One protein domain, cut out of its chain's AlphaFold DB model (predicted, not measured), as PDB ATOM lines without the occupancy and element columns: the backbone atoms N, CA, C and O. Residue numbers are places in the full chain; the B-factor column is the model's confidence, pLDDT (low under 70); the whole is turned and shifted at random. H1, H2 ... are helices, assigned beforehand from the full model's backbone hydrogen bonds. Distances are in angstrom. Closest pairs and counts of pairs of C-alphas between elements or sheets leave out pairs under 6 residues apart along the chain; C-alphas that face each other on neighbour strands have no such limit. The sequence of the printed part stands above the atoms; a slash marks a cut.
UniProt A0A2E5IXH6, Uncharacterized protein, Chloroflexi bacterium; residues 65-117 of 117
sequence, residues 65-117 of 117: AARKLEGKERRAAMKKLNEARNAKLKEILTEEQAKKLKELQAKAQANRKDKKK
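AT A GLANCE: This is residues 65 to 117 of the 117 residues of an uncharacterized protein of Chloroflexi bacterium (UniProt A0A2E5IXH6). Two long helices, H2 and H3, make an open V: they come near each other only round the tight turn that joins them, and their far ends spread apart. A very short helix, H1, folds back on the end of H2 that is away from the turn, and the whole is flat. The printed part has 53 residues with three named helices, H1, H2 and H3 in that order along the chain, and no named strand; the class is all helix. It is only just loose, close to extended, with a radius of gyration of the C-alphas of 14.6 A, and its C-alphas span 36 by 36 by 10 A.

IN THESE COORDINATES: The longest helix by residues is H2, residues 71 to 92, which runs 32.1 A from first to last C-alpha, from C-alpha 71 at (-108.592, 393.280, 9.239) to C-alpha 92 at (-95.845, 395.531, -20.136). After it comes H3, residues 95 to 114, 28.8 A long from first to last C-alpha, ending with C-alpha 114 at (-98.435, 370.191, -0.795). Before H2 comes H1, residues 65 to 68, 5.3 A from first to last C-alpha, beginning with C-alpha 65 at (-103.292, 404.385, 3.382).

HOW THE PARTS SIT: H2 and H3 are close but not clearly touching, with 1 pair of C-alphas within 8 A, those of Lys 90 and Ala 98, 7.0 A apart. They run opposite ways at a shallow tilt of 33 degrees, only just short of steep, and their centres are 18.0 A apart. H1 touches H2, which meets it with residues 74 to 78 alone; the closest C-alphas are those of Ala 66 and Arg 74, 5.5 A apart. H1 and H3 are apart. In H2 and H3 every O i to N i+4 pair is within hydrogen-bond range; H1 is too short for such a pair, and its 1 pair of O i and N i+3 is within range.

THE WHOLE: The two C-alphas farthest apart are those of Glu 70 and Glu 96, 37.7 A, and the first and last printed C-alphas, of Ala 65 and Lys 117, are 36.5 A apart. Residues 82 to 88, which belong to H2, stand free, and so do residues 102 to 117, of which 102 to 114 belong to H3. The links from H1 to H2 and from H2 to H3 are tight, with 2 residues in each. The printed part has no cut, and residue 117 is the chain's last. The mean pLDDT of the printed part is 84.7, and residues 115 to 117 are under 70.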
ATOM      1  N   ALA A  65    -101.949 404.314   2.817       91.94
ATOM      2  CA  ALA A  65    -103.292 404.385   3.382       91.94
ATOM      3  C   ALA A  65    -103.858 402.982   3.650       91.94
ATOM      4  O   ALA A  65    -104.269 402.681   4.766       91.94
ATOM      5  N   ALA A  66    -103.762 402.068   2.679       90.31
ATOM      6  CA  ALA A  66    -104.210 400.689   2.847       90.31
ATOM      7  C   ALA A  66    -103.456 399.933   3.959       90.31
ATOM      8  O   ALA A  66    -104.000 398.990   4.527       90.31
ATOM      9  N   ARG A  67    -102.204 400.304   4.277       87.19
ATOM     10  CA  ARG A  67    -101.441 399.714   5.397       87.19
ATOM     11  C   ARG A  67    -101.925 400.177   6.765       87.19
ATOM     12  O   ARG A  67    -101.717 399.426   7.711       87.19
ATOM     13  N   LYS A  68    -102.517 401.371   6.847       92.94
ATOM     14  CA  LYS A  68    -103.089 401.929   8.080       92.94
ATOM     15  C   LYS A  68    -104.445 401.307   8.430       92.94
ATOM     16  O   LYS A  68    -104.843 401.368   9.581       92.94
ATOM     17  N   LEU A  69    -105.132 400.710   7.454       91.62
ATOM     18  CA  LEU A  69    -106.362 399.947   7.685       91.62
ATOM     19  C   LEU A  69    -106.069 398.631   8.423       91.62
ATOM     20  O   LEU A  69    -104.953 398.102   8.365       91.62
ATOM     21  N   GLU A  70    -107.104 398.023   9.002       90.81
ATOM     22  CA  GLU A  70    -107.006 396.734   9.690       90.81
ATOM     23  C   GLU A  70    -107.916 395.649   9.088       90.81
ATOM     24  O   GLU A  70    -108.747 395.884   8.207       90.81
ATOM     25  N   GLY A  71    -107.692 394.402   9.512       89.75
ATOM     26  CA  GLY A  71    -108.592 393.280   9.239       89.75
ATOM     27  C   GLY A  71    -108.953 393.059   7.762       89.75
ATOM     28  O   GLY A  71    -108.087 392.879   6.896       89.75
ATOM     29  N   LYS A  72    -110.263 392.981   7.488       90.69
ATOM     30  CA  LYS A  72    -110.823 392.708   6.153       90.69
ATOM     31  C   LYS A  72    -110.642 393.890   5.199       90.69
ATOM     32  O   LYS A  72    -110.353 393.664   4.025       90.69
ATOM     33  N   GLU A  73    -110.732 395.118   5.698       87.69
ATOM     34  CA  GLU A  73    -110.616 396.334   4.888       87.69
ATOM     35  C   GLU A  73    -109.213 396.493   4.317       87.69
ATOM     36  O   GLU A  73    -109.043 396.650   3.106       87.69
ATOM     37  N   ARG A  74    -108.185 396.301   5.155       89.94
ATOM     38  CA  ARG A  74    -106.792 396.251   4.694       89.94
ATOM     39  C   ARG A  74    -106.588 395.203   3.613       89.94
ATOM     40  O   ARG A  74    -105.907 395.460   2.619       89.94
ATOM     41  N   ARG A  75    -107.151 394.004   3.794       86.94
ATOM     42  CA  ARG A  75    -107.033 392.925   2.802       86.94
ATOM     43  C   ARG A  75    -107.700 393.311   1.486       86.94
ATOM     44  O   ARG A  75    -107.091 393.095   0.443       86.94
ATOM     45  N   ALA A  76    -108.897 393.889   1.527       90.56
ATOM     46  CA  ALA A  76    -109.624 394.323   0.339       90.56
ATOM     47  C   ALA A  76    -108.890 395.455  -0.400       90.56
ATOM     48  O   ALA A  76    -108.668 395.350  -1.607       90.56
ATOM     49  N   ALA A  77    -108.430 396.485   0.318       89.44
ATOM     50  CA  ALA A  77    -107.675 397.599  -0.256       89.44
ATOM     51  C   ALA A  77    -106.359 397.122  -0.895       89.44
ATOM     52  O   ALA A  77    -106.057 397.445  -2.044       89.44
ATOM     53  N   MET A  78    -105.610 396.263  -0.196       85.75
ATOM     54  CA  MET A  78    -104.395 395.649  -0.742       85.75
ATOM     55  C   MET A  78    -104.678 394.746  -1.943       85.75
ATOM     56  O   MET A  78    -103.865 394.688  -2.865       85.75
ATOM     57  N   LYS A  79    -105.804 394.024  -1.952       88.81
ATOM     58  CA  LYS A  79    -106.203 393.178  -3.083       88.81
ATOM     59  C   LYS A  79    -106.438 394.027  -4.334       88.81
ATOM     60  O   LYS A  79    -105.811 393.739  -5.347       88.81
ATOM     61  N   LYS A  80    -107.222 395.106  -4.228       90.44
ATOM     62  CA  LYS A  80    -107.481 396.041  -5.340       90.44
ATOM     63  C   LYS A  80    -106.185 396.632  -5.908       90.44
ATOM     64  O   LYS A  80    -105.980 396.639  -7.116       90.44
ATOM     65  N   LEU A  81    -105.265 397.055  -5.036       88.56
ATOM     66  CA  LEU A  81    -103.961 397.586  -5.456       88.56
ATOM     67  C   LEU A  81    -103.103 396.540  -6.180       88.56
ATOM     68  O   LEU A  81    -102.433 396.850  -7.165       88.56
ATOM     69  N   ASN A  82    -103.134 395.289  -5.718       85.62
ATOM     70  CA  ASN A  82    -102.430 394.198  -6.385       85.62
ATOM     71  C   ASN A  82    -103.060 393.840  -7.739       85.62
ATOM     72  O   ASN A  82    -102.324 393.540  -8.673       85.62
ATOM     73  N   GLU A  83    -104.388 393.868  -7.860       88.75
ATOM     74  CA  GLU A  83    -105.097 393.639  -9.126       88.75
ATOM     75  C   GLU A  83    -104.740 394.715 -10.160       88.75
ATOM     76  O   GLU A  83    -104.336 394.367 -11.269       88.75
ATOM     77  N   ALA A  84    -104.758 395.993  -9.768       88.75
ATOM     78  CA  ALA A  84    -104.340 397.103 -10.626       88.75
ATOM     79  C   ALA A  84    -102.881 396.949 -11.090       88.75
ATOM     80  O   ALA A  84    -102.572 397.084 -12.274       88.75
ATOM     81  N   ARG A  85    -101.979 396.572 -10.176       86.56
ATOM     82  CA  ARG A  85    -100.581 396.310 -10.532       86.56
ATOM     83  C   ARG A  85    -100.437 395.133 -11.494       86.56
ATOM     84  O   ARG A  85     -99.603 395.171 -12.390       86.56
ATOM     85  N   ASN A  86    -101.222 394.076 -11.298       84.19
ATOM     86  CA  ASN A  86    -101.198 392.898 -12.160       84.19
ATOM     87  C   ASN A  86    -101.724 393.197 -13.563       84.19
ATOM     88  O   ASN A  86    -101.192 392.639 -14.516       84.19
ATOM     89  N   ALA A  87    -102.731 394.062 -13.696       88.69
ATOM     90  CA  ALA A  87    -103.184 394.546 -14.996       88.69
ATOM     91  C   ALA A  87    -102.045 395.278 -15.716       88.69
ATOM     92  O   ALA A  87    -101.671 394.880 -16.815       88.69
ATOM     93  N   LYS A  88    -101.381 396.223 -15.031       87.25
ATOM     94  CA  LYS A  88    -100.231 396.934 -15.606       87.25
ATOM     95  C   LYS A  88     -99.082 396.002 -15.981       87.25
ATOM     96  O   LYS A  88     -98.449 396.188 -17.010       87.25
ATOM     97  N   LEU A  89     -98.825 394.976 -15.171       85.31
ATOM     98  CA  LEU A  89     -97.833 393.951 -15.494       85.31
ATOM     99  C   LEU A  89     -98.192 393.201 -16.775       85.31
ATOM    100  O   LEU A  89     -97.330 393.032 -17.621       85.31
ATOM    101  N   LYS A  90     -99.444 392.777 -16.953       86.31
ATOM    102  CA  LYS A  90     -99.856 392.078 -18.179       86.31
ATOM    103  C   LYS A  90     -99.693 392.936 -19.435       86.31
ATOM    104  O   LYS A  90     -99.385 392.373 -20.472       86.31
ATOM    105  N   GLU A  91     -99.875 394.252 -19.332       88.19
ATOM    106  CA  GLU A  91     -99.661 395.177 -20.454       88.19
ATOM    107  C   GLU A  91     -98.187 395.312 -20.844       88.19
ATOM    108  O   GLU A  91     -97.882 395.475 -22.018       88.19
ATOM    109  N   ILE A  92     -97.272 395.292 -19.868       88.62
ATOM    110  CA  ILE A  92     -95.845 395.531 -20.136       88.62
ATOM    111  C   ILE A  92     -95.062 394.250 -20.426       88.62
ATOM    112  O   ILE A  92     -93.966 394.339 -20.970       88.62
ATOM    113  N   LEU A  93     -95.562 393.083 -20.010       88.69
ATOM    114  CA  LEU A  93     -94.881 391.801 -20.188       88.69
ATOM    115  C   LEU A  93     -94.983 391.323 -21.637       88.69
ATOM    116  O   LEU A  93     -96.048 391.386 -22.244       88.69
ATOM    117  N   THR A  94     -93.894 390.753 -22.150       90.31
ATOM    118  CA  THR A  94     -93.931 390.000 -23.409       90.31
ATOM    119  C   THR A  94     -94.657 388.667 -23.215       90.31
ATOM    120  O   THR A  94     -94.841 388.198 -22.087       90.31
ATOM    121  N   GLU A  95     -95.040 388.008 -24.310       88.00
ATOM    122  CA  GLU A  95     -95.702 386.700 -24.247       88.00
ATOM    123  C   GLU A  95     -94.872 385.651 -23.494       88.00
ATOM    124  O   GLU A  95     -95.409 384.892 -22.682       88.00
ATOM    125  N   GLU A  96     -93.555 385.640 -23.704       86.31
ATOM    126  CA  GLU A  96     -92.636 384.726 -23.023       86.31
ATOM    127  C   GLU A  96     -92.584 384.987 -21.516       86.31
ATOM    128  O   GLU A  96     -92.710 384.063 -20.705       86.31
ATOM    129  N   GLN A  97     -92.486 386.255 -21.108       87.88
ATOM    130  CA  GLN A  97     -92.492 386.608 -19.689       87.88
ATOM    131  C   GLN A  97     -93.868 386.339 -19.053       87.88
ATOM    132  O   GLN A  97     -93.953 385.926 -17.893       87.88
ATOM    133  N   ALA A  98     -94.962 386.508 -19.801       87.31
ATOM    134  CA  ALA A  98     -96.305 386.163 -19.346       87.31
ATOM    135  C   ALA A  98     -96.472 384.646 -19.135       87.31
ATOM    136  O   ALA A  98     -97.082 384.236 -18.141       87.31
ATOM    137  N   LYS A  99     -95.897 383.810 -20.013       89.12
ATOM    138  CA  LYS A  99     -95.832 382.348 -19.834       89.12
ATOM    139  C   LYS A  99     -95.026 381.983 -18.584       89.12
ATOM    140  O   LYS A  99     -95.565 381.308 -17.704       89.12
ATOM    141  N   LYS A 100     -93.817 382.538 -18.422       87.75
ATOM    142  CA  LYS A 100     -92.973 382.340 -17.224       87.75
ATOM    143  C   LYS A 100     -93.714 382.739 -15.942       87.75
ATOM    144  O   LYS A 100     -93.673 382.022 -14.941       87.75
ATOM    145  N   LEU A 101     -94.470 383.839 -15.965       86.12
ATOM    146  CA  LEU A 101     -95.278 384.268 -14.821       86.12
ATOM    147  C   LEU A 101     -96.386 383.261 -14.486       86.12
ATOM    148  O   LEU A 101     -96.589 382.961 -13.308       86.12
ATOM    149  N   LYS A 102     -97.103 382.736 -15.488       86.44
ATOM    150  CA  LYS A 102     -98.146 381.716 -15.281       86.44
ATOM    151  C   LYS A 102     -97.566 380.433 -14.684       86.44
ATOM    152  O   LYS A 102     -98.145 379.895 -13.741       86.44
ATOM    153  N   GLU A 103     -96.409 379.984 -15.156       88.00
ATOM    154  CA  GLU A 103     -95.725 378.809 -14.604       88.00
ATOM    155  C   GLU A 103     -95.296 379.015 -13.150       88.00
ATOM    156  O   GLU A 103     -95.541 378.158 -12.298       88.00
ATOM    157  N   LEU A 104     -94.706 380.171 -12.832       85.31
ATOM    158  CA  LEU A 104     -94.333 380.515 -11.459       85.31
ATOM    159  C   LEU A 104     -95.560 380.573 -10.542       85.31
ATOM    160  O   LEU A 104     -95.504 380.114  -9.398       85.31
ATOM    161  N   GLN A 105     -96.687 381.083 -11.043       83.44
ATOM    162  CA  GLN A 105     -97.953 381.081 -10.315       83.44
ATOM    163  C   GLN A 105     -98.470 379.663 -10.073       83.44
ATOM    164  O   GLN A 105     -98.862 379.361  -8.945       83.44
ATOM    165  N   ALA A 106     -98.444 378.794 -11.086       85.69
ATOM    166  CA  ALA A 106     -98.860 377.399 -10.967       85.69
ATOM    167  C   ALA A 106     -97.981 376.636  -9.962       85.69
ATOM    168  O   ALA A 106     -98.507 376.027  -9.030       85.69
ATOM    169  N   LYS A 107     -96.650 376.771 -10.054       84.50
ATOM    170  CA  LYS A 107     -95.691 376.197  -9.090       84.50
ATOM    171  C   LYS A 107     -95.943 376.706  -7.669       84.50
ATOM    172  O   LYS A 107     -95.981 375.930  -6.718       84.50
ATOM    173  N   ALA A 108     -96.193 378.006  -7.505       81.38
ATOM    174  CA  ALA A 108     -96.516 378.583  -6.201       81.38
ATOM    175  C   ALA A 108     -97.865 378.098  -5.638       81.38
ATOM    176  O   ALA A 108     -98.046 378.096  -4.418       81.38
ATOM    177  N   GLN A 109     -98.823 377.730  -6.494       79.62
ATOM    178  CA  GLN A 109    -100.090 377.129  -6.077       79.62
ATOM    179  C   GLN A 109     -99.919 375.659  -5.686       79.62
ATOM    180  O   GLN A 109    -100.427 375.280  -4.633       79.62
ATOM    181  N   ALA A 110     -99.181 374.868  -6.471       80.44
ATOM    182  CA  ALA A 110     -98.863 373.471  -6.166       80.44
ATOM    183  C   ALA A 110     -98.142 373.352  -4.815       80.44
ATOM    184  O   ALA A 110     -98.684 372.765  -3.884       80.44
ATOM    185  N   ASN A 111     -97.058 374.114  -4.623       78.19
ATOM    186  CA  ASN A 111     -96.314 374.153  -3.358       78.19
ATOM    187  C   ASN A 111     -97.168 374.571  -2.145       78.19
ATOM    188  O   ASN A 111     -96.808 374.298  -1.001       78.19
ATOM    189  N   ARG A 112     -98.281 375.293  -2.349       72.88
ATOM    190  CA  ARG A 112     -99.230 375.610  -1.267       72.88
ATOM    191  C   ARG A 112    -100.194 374.472  -0.967       72.88
ATOM    192  O   ARG A 112    -100.673 374.421   0.160       72.88
ATOM    193  N   LYS A 113    -100.542 373.653  -1.959       72.75
ATOM    194  CA  LYS A 113    -101.372 372.460  -1.770       72.75
ATOM    195  C   LYS A 113    -100.571 371.378  -1.049       72.75
ATOM    196  O   LYS A 113    -101.087 370.816  -0.094       72.75
ATOM    197  N   ASP A 114     -99.306 371.196  -1.417       70.00
ATOM    198  CA  ASP A 114     -98.435 370.191  -0.795       70.00
ATOM    199  C   ASP A 114     -98.113 370.528   0.663       70.00
ATOM    200  O   ASP A 114     -98.148 369.657   1.512       70.00
ATOM    201  N   LYS A 115     -97.917 371.813   0.997       59.78
ATOM    202  CA  LYS A 115     -97.741 372.271   2.393       59.78
ATOM    203  C   LYS A 115     -99.015 372.249   3.250       59.78
ATOM    204  O   LYS A 115     -98.970 372.677   4.400       59.78
ATOM    205  N   LYS A 116    -100.162 371.915   2.657       58.94
ATOM    206  CA  LYS A 116    -101.456 371.807   3.346       58.94
ATOM    207  C   LYS A 116    -101.900 370.354   3.540       58.94
ATOM    208  O   LYS A 116    -102.903 370.161   4.223       58.94
ATOM    209  N   LYS A 117    -101.222 369.396   2.903       51.28
ATOM    210  CA  LYS A 117    -101.278 367.978   3.263       51.28
ATOM    211  C   LYS A 117    -100.293 367.720   4.395       51.28
ATOM    212  O   LYS A 117    -100.578 366.783   5.161       51.28
TER     213      LYS A 117